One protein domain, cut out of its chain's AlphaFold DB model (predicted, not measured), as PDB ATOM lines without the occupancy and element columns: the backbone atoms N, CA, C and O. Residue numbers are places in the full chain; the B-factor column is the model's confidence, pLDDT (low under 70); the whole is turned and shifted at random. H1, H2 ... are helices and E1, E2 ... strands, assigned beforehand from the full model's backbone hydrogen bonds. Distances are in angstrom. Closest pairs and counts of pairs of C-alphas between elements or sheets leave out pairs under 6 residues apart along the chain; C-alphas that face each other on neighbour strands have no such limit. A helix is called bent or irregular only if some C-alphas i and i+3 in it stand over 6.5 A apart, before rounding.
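Overview. This is residues 6 to 74 of the 176 residues of an uncharacterized protein of Mycolicibacterium mageritense (UniProt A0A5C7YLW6). Two helices, H1 and H2, lie side by side and run opposite ways, and a two-stranded hairpin, E1 and E2, covers one side of the pair, with E2 next to H2 and E1 over towards H1. At the end where H1 begins and H2 ends, residues 60 to 69 loop round, and the short strand E3 lies beyond that end, adding to the length. The printed part has 69 residues, with two named helices and three named strands in the order H1, E1, E2, H2, E3; the sheet has the order E1 - E2 and is antiparallel, and the class is mixed, helices and strands. The whole is compact, with a radius of gyration of the C-alphas of 12.1 A, and spans 36 by 18 by 16 A.

Along the chain. H1 is residues 6 to 20, 23.4 A from first to last C-alpha, and begins with C-alpha 6 at (343.693, 461.141, 337.173). H1 is irregular: C-alphas 6 and 9 are 7.4 A apart. E1 is residues 25 to 31, 19.4 A long, and E2 is residues 34 to 40, 20.0 A long. H2 is residues 44 to 59, 23.6 A long, with C-alpha 44 at (323.041, 447.921, 348.479). E3 is residues 70 to 73, 9.8 A long, and ends with C-alpha 73 at (352.310, 461.914, 352.587).

Arrangement. H1 and H2 touch at a shallow tilt of 9 degrees, opposite ways; their closest C-alphas are those of Leu 18 and Ala 46, 5.9 A apart. The closest C-alphas of H1 and E1 are those of Arg 15 and Val 26, 7.1 A apart. H1 and E2 are near each other, with 8 pairs of C-alphas within 10 A. E1 and E2 form a hairpin of antiparallel strands, their directions at 162 degrees; N 27 and O 38 are within hydrogen-bond range at 2.8 A, as are N 36 and O 29 at 2.8 A. The closest C-alphas of E2 and H2 are those of Leu 35 and Lys 54, 5.5 A apart, while E1 and H2 are apart. The closest C-alphas of H2 and E3 are those of Thr 59 and Glu 70, 6.2 A apart. E3 pairs with no named strand and is apart from H1, E1 and E2. Of the O i to N i+4 pairs, 10 of 11 in H1 and 11 of 12 in H2 are within hydrogen-bond range.

Size, cuts and confidence. The outline is only just a rod, and the two C-alphas farthest apart, those of Gly 22 and Ala 74, are 38.1 A apart. The printed part has no cut. The links H1 to E1, E1 to E2 and E2 to H2 are tight, and the link H2 to E3, 10 residues, is short but not tight. The mean pLDDT of the printed part is 94.8, and no printed residue is under 70.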
ATOM      1  N   GLY A   6     343.490 462.562 337.454       90.75
ATOM      2  CA  GLY A   6     343.693 461.141 337.173       90.75
ATOM      3  C   GLY A   6     342.512 460.251 337.571       90.75
ATOM      4  O   GLY A   6     342.409 459.120 337.107       90.75
ATOM      5  N   TRP A   7     341.584 460.758 338.387       94.88
ATOM      6  CA  TRP A   7     340.354 460.059 338.763       94.88
ATOM      7  C   TRP A   7     339.127 460.506 337.966       94.88
ATOM      8  O   TRP A   7     338.044 459.982 338.210       94.88
ATOM      9  N   ALA A   8     339.264 461.426 337.006       92.00
ATOM     10  CA  ALA A   8     338.127 461.959 336.256       92.00
ATOM     11  C   ALA A   8     337.308 460.857 335.559       92.00
ATOM     12  O   ALA A   8     336.082 460.869 335.630       92.00
ATOM     13  N   GLN A   9     337.970 459.861 334.958       93.44
ATOM     14  CA  GLN A   9     337.266 458.737 334.331       93.44
ATOM     15  C   GLN A   9     336.578 457.832 335.364       93.44
ATOM     16  O   GLN A   9     335.456 457.394 335.134       93.44
ATOM     17  N   ILE A  10     337.210 457.588 336.520       96.31
ATOM     18  CA  ILE A  10     336.600 456.814 337.614       96.31
ATOM     19  C   ILE A  10     335.345 457.532 338.124       96.31
ATOM     20  O   ILE A  10     334.321 456.893 338.343       96.31
ATOM     21  N   GLU A  11     335.402 458.858 338.274       96.25
ATOM     22  CA  GLU A  11     334.248 459.670 338.658       96.25
ATOM     23  C   GLU A  11     333.129 459.608 337.606       96.25
ATOM     24  O   GLU A  11     331.959 459.458 337.960       96.25
ATOM     25  N   ALA A  12     333.471 459.713 336.320       95.06
ATOM     26  CA  ALA A  12     332.501 459.637 335.232       95.06
ATOM     27  C   ALA A  12     331.815 458.260 335.170       95.06
ATOM     28  O   ALA A  12     330.589 458.192 335.061       95.06
ATOM     29  N   ASP A  13     332.586 457.175 335.297       97.25
ATOM     30  CA  ASP A  13     332.066 455.805 335.363       97.25
ATOM     31  C   ASP A  13     331.139 455.621 336.569       97.25
ATOM     32  O   ASP A  13     330.008 455.169 336.408       97.25
ATOM     33  N   LEU A  14     331.581 456.063 337.753       97.62
ATOM     34  CA  LEU A  14     330.801 456.036 338.990       97.62
ATOM     35  C   LEU A  14     329.446 456.730 338.817       97.62
ATOM     36  O   LEU A  14     328.414 456.167 339.170       97.62
ATOM     37  N   ARG A  15     329.430 457.952 338.267       97.12
ATOM     38  CA  ARG A  15     328.188 458.714 338.054       97.12
ATOM     39  C   ARG A  15     327.243 458.004 337.089       97.12
ATOM     40  O   ARG A  15     326.042 457.983 337.336       97.12
ATOM     41  N   ARG A  16     327.782 457.416 336.018       97.81
ATOM     42  CA  ARG A  16     327.007 456.654 335.032       97.81
ATOM     43  C   ARG A  16     326.397 455.393 335.649       97.81
ATOM     44  O   ARG A  16     325.209 455.154 335.465       97.81
ATOM     45  N   GLU A  17     327.183 454.616 336.392       98.38
ATOM     46  CA  GLU A  17     326.717 453.399 337.072       98.38
ATOM     47  C   GLU A  17     325.656 453.716 338.138       98.38
ATOM     48  O   GLU A  17     324.627 453.050 338.193       98.38
ATOM     49  N   LEU A  18     325.856 454.767 338.941       98.31
ATOM     50  CA  LEU A  18     324.877 455.197 339.946       98.31
ATOM     51  C   LEU A  18     323.558 455.660 339.310       98.31
ATOM     52  O   LEU A  18     322.483 455.297 339.785       98.31
ATOM     53  N   ALA A  19     323.623 456.420 338.214       97.56
ATOM     54  CA  ALA A  19     322.426 456.850 337.495       97.56
ATOM     55  C   ALA A  19     321.624 455.659 336.940       97.56
ATOM     56  O   ALA A  19     320.395 455.678 336.981       97.56
ATOM     57  N   ALA A  20     322.304 454.602 336.479       98.00
ATOM     58  CA  ALA A  20     321.657 453.396 335.960       98.00
ATOM     59  C   ALA A  20     320.838 452.636 337.020       98.00
ATOM     60  O   ALA A  20     319.877 451.958 336.669       98.00
ATOM     61  N   VAL A  21     321.174 452.792 338.304       97.88
ATOM     62  CA  VAL A  21     320.461 452.168 339.435       97.88
ATOM     63  C   VAL A  21     319.513 453.143 340.150       97.88
ATOM     64  O   VAL A  21     319.082 452.900 341.275       97.88
ATOM     65  N   GLY A  22     319.182 454.267 339.505       97.38
ATOM     66  CA  GLY A  22     318.183 455.222 339.989       97.38
ATOM     67  C   GLY A  22     318.683 456.229 341.030       97.38
ATOM     68  O   GLY A  22     317.872 456.914 341.655       97.38
ATOM     69  N   VAL A  23     319.999 456.360 341.226       98.06
ATOM     70  CA  VAL A  23     320.565 457.423 342.071       98.06
ATOM     71  C   VAL A  23     320.478 458.759 341.341       98.06
ATOM     72  O   VAL A  23     320.963 458.902 340.219       98.06
ATOM     73  N   THR A  24     319.885 459.762 341.988       95.31
ATOM     74  CA  THR A  24     319.612 461.076 341.376       95.31
ATOM     75  C   THR A  24     320.511 462.183 341.911       95.31
ATOM     76  O   THR A  24     320.753 463.174 341.223       95.31
ATOM     77  N   GLN A  25     321.050 462.017 343.119       96.19
ATOM     78  CA  GLN A  25     321.978 462.963 343.729       96.19
ATOM     79  C   GLN A  25     323.310 462.271 343.993       96.19
ATOM     80  O   GLN A  25     323.347 461.248 344.670       96.19
ATOM     81  N   VAL A  26     324.401 462.836 343.462       96.44
ATOM     82  CA  VAL A  26     325.765 462.320 343.646       96.44
ATOM     83  C   VAL A  26     326.733 463.473 343.880       96.44
ATOM     84  O   VAL A  26     326.967 464.302 342.988       96.44
ATOM     85  N   ARG A  27     327.357 463.480 345.057       95.38
ATOM     86  CA  ARG A  27     328.458 464.373 345.409       95.38
ATOM     87  C   ARG A  27     329.713 463.550 345.650       95.38
ATOM     88  O   ARG A  27     329.769 462.717 346.543       95.38
ATOM     89  N   THR A  28     330.742 463.817 344.866       95.19
ATOM     90  CA  THR A  28     332.070 463.232 345.047       95.19
ATOM     91  C   THR A  28     332.982 464.254 345.704       95.19
ATOM     92  O   THR A  28     332.795 465.462 345.535       95.19
ATOM     93  N   TYR A  29     333.959 463.788 346.469       92.06
ATOM     94  CA  TYR A  29     335.059 464.611 346.964       92.06
ATOM     95  C   TYR A  29     336.260 463.741 347.328       92.06
ATOM     96  O   TYR A  29     336.134 462.548 347.608       92.06
ATOM     97  N   GLN A  30     337.443 464.344 347.323       90.44
ATOM     98  CA  GLN A  30     338.684 463.692 347.719       90.44
ATOM     99  C   GLN A  30     339.064 464.079 349.151       90.44
ATOM    100  O   GLN A  30     339.121 465.260 349.492       90.44
ATOM    101  N   LYS A  31     339.373 463.086 349.990       88.00
ATOM    102  CA  LYS A  31     339.852 463.305 351.361       88.00
ATOM    103  C   LYS A  31     340.978 462.333 351.702       88.00
ATOM    104  O   LYS A  31     340.800 461.123 351.630       88.00
ATOM    105  N   CYS A  32     342.140 462.862 352.087       88.00
ATOM    106  CA  CYS A  32     343.305 462.085 352.542       88.00
ATOM    107  C   CYS A  32     343.750 460.958 351.580       88.00
ATOM    108  O   CYS A  32     344.065 459.847 352.027       88.00
ATOM    109  N   GLY A  33     343.760 461.243 350.272       87.44
ATOM    110  CA  GLY A  33     344.116 460.280 349.224       87.44
ATOM    111  C   GLY A  33     343.028 459.239 348.952       87.44
ATOM    112  O   GLY A  33     343.313 458.176 348.417       87.44
ATOM    113  N   ARG A  34     341.778 459.499 349.344       93.19
ATOM    114  CA  ARG A  34     340.650 458.593 349.105       93.19
ATOM    115  C   ARG A  34     339.503 459.309 348.415       93.19
ATOM    116  O   ARG A  34     339.280 460.500 348.647       93.19
ATOM    117  N   LEU A  35     338.762 458.551 347.615       95.88
ATOM    118  CA  LEU A  35     337.469 458.962 347.090       95.88
ATOM    119  C   LEU A  35     336.409 458.853 348.194       95.88
ATOM    120  O   LEU A  35     336.342 457.866 348.923       95.88
ATOM    121  N   SER A  36     335.575 459.874 348.316       95.25
ATOM    122  CA  SER A  36     334.363 459.872 349.130       95.25
ATOM    123  C   SER A  36     333.176 460.243 348.248       95.25
ATOM    124  O   SER A  36     333.316 461.037 347.314       95.25
ATOM    125  N   VAL A  37     332.035 459.612 348.511       96.31
ATOM    126  CA  VAL A  37     330.833 459.717 347.683       96.31
ATOM    127  C   VAL A  37     329.630 459.800 348.612       96.31
ATOM    128  O   VAL A  37     329.369 458.847 349.342       96.31
ATOM    129  N   ASP A  38     328.910 460.914 348.550       96.06
ATOM    130  CA  ASP A  38     327.576 461.054 349.128       96.06
ATOM    131  C   ASP A  38     326.559 460.866 348.000       96.06
ATOM    132  O   ASP A  38     326.712 461.451 346.920       96.06
ATOM    133  N   TYR A  39     325.534 460.047 348.225       96.81
ATOM    134  CA  TYR A  39     324.550 459.732 347.194       96.81
ATOM    135  C   TYR A  39     323.152 459.470 347.759       96.81
ATOM    136  O   TYR A  39     322.990 459.126 348.930       96.81
ATOM    137  N   THR A  40     322.119 459.674 346.938       95.75
ATOM    138  CA  THR A  40     320.711 459.453 347.315       95.75
ATOM    139  C   THR A  40     319.860 459.068 346.092       95.75
ATOM    140  O   THR A  40     320.019 459.689 345.032       95.75
ATOM    141  N   PRO A  41     318.930 458.096 346.218       97.44
ATOM    142  CA  PRO A  41     318.680 457.240 347.389       97.44
ATOM    143  C   PRO A  41     319.801 456.228 347.666       97.44
ATOM    144  O   PRO A  41     320.619 455.929 346.799       97.44
ATOM    145  N   TRP A  42     319.842 455.713 348.897       97.56
ATOM    146  CA  TRP A  42     320.739 454.620 349.262       97.56
ATOM    147  C   TRP A  42     320.163 453.271 348.817       97.56
ATOM    148  O   TRP A  42     318.971 453.015 348.982       97.56
ATOM    149  N   SER A  43     321.024 452.393 348.303       97.69
ATOM    150  CA  SER A  43     320.719 450.983 348.058       97.69
ATOM    151  C   SER A  43     321.994 450.135 348.200       97.69
ATOM    152  O   SER A  43     323.100 450.665 348.036       97.69
ATOM    153  N   PRO A  44     321.881 448.817 348.461       98.19
ATOM    154  CA  PRO A  44     323.041 447.921 348.479       98.19
ATOM    155  C   PRO A  44     323.818 447.918 347.154       98.19
ATOM    156  O   PRO A  44     325.046 447.846 347.145       98.19
ATOM    157  N   GLU A  45     323.110 448.044 346.032       98.12
ATOM    158  CA  GLU A  45     323.711 448.093 344.699       98.12
ATOM    159  C   GLU A  45     324.516 449.384 344.480       98.12
ATOM    160  O   GLU A  45     325.668 449.334 344.041       98.12
ATOM    161  N   ALA A  46     323.961 450.536 344.875       98.19
ATOM    162  CA  ALA A  46     324.656 451.821 344.827       98.19
ATOM    163  C   ALA A  46     325.901 451.836 345.732       98.19
ATOM    164  O   ALA A  46     326.952 452.357 345.344       98.19
ATOM    165  N   GLN A  47     325.820 451.205 346.908       98.31
ATOM    166  CA  GLN A  47     326.964 451.033 347.802       98.31
ATOM    167  C   GLN A  47     328.073 450.203 347.141       98.31
ATOM    168  O   GLN A  47     329.232 450.622 347.143       98.31
ATOM    169  N   ALA A  48     327.726 449.084 346.498       98.31
ATOM    170  CA  ALA A  48     328.690 448.237 345.797       98.31
ATOM    171  C   ALA A  48     329.383 448.968 344.631       98.31
ATOM    172  O   ALA A  48     330.590 448.811 344.437       98.31
ATOM    173  N   ILE A  49     328.650 449.795 343.875       98.56
ATOM    174  CA  ILE A  49     329.224 450.668 342.836       98.56
ATOM    175  C   ILE A  49     330.251 451.632 343.453       98.56
ATOM    176  O   ILE A  49     331.382 451.742 342.969       98.56
ATOM    177  N   CYS A  50     329.887 452.297 344.553       97.88
ATOM    178  CA  CYS A  50     330.778 453.229 345.241       97.88
ATOM    179  C   CYS A  50     332.048 452.546 345.761       97.88
ATOM    180  O   CYS A  50     333.136 453.111 345.643       97.88
ATOM    181  N   ASP A  51     331.936 451.343 346.320       98.19
ATOM    182  CA  ASP A  51     333.082 450.625 346.880       98.19
ATOM    183  C   ASP A  51     334.051 450.145 345.794       98.19
ATOM    184  O   ASP A  51     335.265 450.277 345.963       98.19
ATOM    185  N   ARG A  52     333.549 449.730 344.620       98.06
ATOM    186  CA  ARG A  52     334.406 449.470 343.447       98.06
ATOM    187  C   ARG A  52     335.154 450.722 342.990       98.06
ATOM    188  O   ARG A  52     336.351 450.654 342.712       98.06
ATOM    189  N   ALA A  53     334.476 451.869 342.919       97.50
ATOM    190  CA  ALA A  53     335.114 453.127 342.530       97.50
ATOM    191  C   ALA A  53     336.199 453.553 343.535       97.50
ATOM    192  O   ALA A  53     337.295 453.943 343.130       97.50
ATOM    193  N   LYS A  54     335.937 453.411 344.842       97.19
ATOM    194  CA  LYS A  54     336.932 453.665 345.895       97.19
ATOM    195  C   LYS A  54     338.145 452.748 345.758       97.19
ATOM    196  O   LYS A  54     339.262 453.258 345.761       97.19
ATOM    197  N   ALA A  55     337.937 451.445 345.565       96.75
ATOM    198  CA  ALA A  55     339.021 450.478 345.382       96.75
ATOM    199  C   ALA A  55     339.896 450.804 344.156       96.75
ATOM    200  O   ALA A  55     341.123 450.733 344.225       96.75
ATOM    201  N   ARG A  56     339.290 451.249 343.043       96.44
ATOM    202  CA  ARG A  56     340.043 451.756 341.879       96.44
ATOM    203  C   ARG A  56     340.902 452.965 342.262       96.44
ATOM    204  O   ARG A  56     342.089 452.991 341.956       96.44
ATOM    205  N   CYS A  57     340.335 453.948 342.960       96.25
ATOM    206  CA  CYS A  57     341.066 455.144 343.383       96.25
ATOM    207  C   CYS A  57     342.234 454.852 344.340       96.25
ATOM    208  O   CYS A  57     343.184 455.626 344.363       96.25
ATOM    209  N   GLU A  58     342.209 453.756 345.102       95.56
ATOM    210  CA  GLU A  58     343.315 453.383 346.001       95.56
ATOM    211  C   GLU A  58     344.592 452.960 345.268       95.56
ATOM    212  O   GLU A  58     345.666 453.006 345.859       95.56
ATOM    213  N   THR A  59     344.490 452.592 343.989       95.75
ATOM    214  CA  THR A  59     345.620 452.096 343.185       95.75
ATOM    215  C   THR A  59     345.871 452.917 341.923       95.75
ATOM    216  O   THR A  59     346.798 452.619 341.168       95.75
ATOM    217  N   VAL A  60     345.076 453.963 341.689       96.56
ATOM    218  CA  VAL A  60     345.175 454.848 340.524       96.56
ATOM    219  C   VAL A  60     345.695 456.210 340.955       96.56
ATOM    220  O   VAL A  60     345.186 456.811 341.898       96.56
ATOM    221  N   CYS A  61     346.693 456.730 340.245       94.06
ATOM    222  CA  CYS A  61     347.271 458.031 340.536       94.06
ATOM    223  C   CYS A  61     346.223 459.130 340.336       94.06
ATOM    224  O   CYS A  61     345.708 459.311 339.235       94.06
ATOM    225  N   GLU A  62     345.960 459.925 341.372       92.81
ATOM    226  CA  GLU A  62     345.006 461.041 341.316       92.81
ATOM    227  C   GLU A  62     345.431 462.166 340.351       92.81
ATOM    228  O   GLU A  62     344.634 463.051 340.037       92.81
ATOM    229  N   VAL A  63     346.682 462.157 339.878       89.25
ATOM    230  CA  VAL A  63     347.230 463.159 338.955       89.25
ATOM    231  C   VAL A  63     347.107 462.702 337.505       89.25
ATOM    232  O   VAL A  63     346.408 463.357 336.733       89.25
ATOM    233  N   CYS A  64     347.729 461.575 337.148       88.94
ATOM    234  CA  CYS A  64     347.818 461.109 335.758       88.94
ATOM    235  C   CYS A  64     347.009 459.846 335.434       88.94
ATOM    236  O   CYS A  64     346.976 459.438 334.281       88.94
ATOM    237  N   GLY A  65     346.357 459.212 336.411       91.81
ATOM    238  CA  GLY A  65     345.479 458.064 336.160       91.81
ATOM    239  C   GLY A  65     346.188 456.723 335.931       91.81
ATOM    240  O   GLY A  65     345.515 455.717 335.715       91.81
ATOM    241  N   VAL A  66     347.522 456.664 336.015       92.00
ATOM    242  CA  VAL A  66     348.256 455.389 335.936       92.00
ATOM    243  C   VAL A  66     347.995 454.514 337.165       92.00
ATOM    244  O   VAL A  66     347.782 455.022 338.268       92.00
ATOM    245  N   GLN A  67     348.027 453.196 336.972       91.94
ATOM    246  CA  GLN A  67     347.900 452.215 338.053       91.94
ATOM    247  C   GLN A  67     349.184 452.111 338.895       91.94
ATOM    248  O   GLN A  67     350.213 452.695 338.553       91.94
ATOM    249  N   ARG A  68     349.120 451.328 339.981       92.50
ATOM    250  CA  ARG A  68     350.199 451.150 340.973       92.50
ATOM    251  C   ARG A  68     350.556 452.454 341.693       92.50
ATOM    252  O   ARG A  68     351.718 452.731 341.975       92.50
ATOM    253  N   ALA A  69     349.545 453.275 341.957       93.69
ATOM    254  CA  ALA A  69     349.675 454.397 342.868       93.69
ATOM    255  C   ALA A  69     349.568 453.935 344.318       93.69
ATOM    256  O   ALA A  69     348.842 452.993 344.629       93.69
ATOM    257  N   GLU A  70     350.265 454.644 345.195       94.31
ATOM    258  CA  GLU A  70     350.273 454.383 346.626       94.31
ATOM    259  C   GLU A  70     349.947 455.659 347.395       94.31
ATOM    260  O   GLU A  70     350.073 456.785 346.897       94.31
ATOM    261  N   ARG A  71     349.511 455.487 348.645       93.31
ATOM    262  CA  ARG A  71     349.243 456.617 349.531       93.31
ATOM    263  C   ARG A  71     350.558 457.233 349.980       93.31
ATOM    264  O   ARG A  71     351.295 456.646 350.762       93.31
ATOM    265  N   HIS A  72     350.788 458.465 349.560       90.88
ATOM    266  CA  HIS A  72     351.968 459.234 349.892       90.88
ATOM    267  C   HIS A  72     351.603 460.435 350.760       90.88
ATOM    268  O   HIS A  72     350.635 461.157 350.493       90.88
ATOM    269  N   ARG A  73     352.392 460.675 351.810       86.94
ATOM    270  CA  ARG A  73     352.310 461.914 352.587       86.94
ATOM    271  C   ARG A  73     353.184 462.958 351.899       86.94
ATOM    272  O   ARG A  73     354.399 462.816 351.855       86.94
ATOM    273  N   ALA A  74     352.564 463.997 351.355       75.94
ATOM    274  CA  ALA A  74     353.286 465.144 350.824       75.94
ATOM    275  C   ALA A  74     353.976 465.913 351.964       75.94
ATOM    276  O   ALA A  74     353.505 465.895 353.103       75.94
TER     277      ALA A  74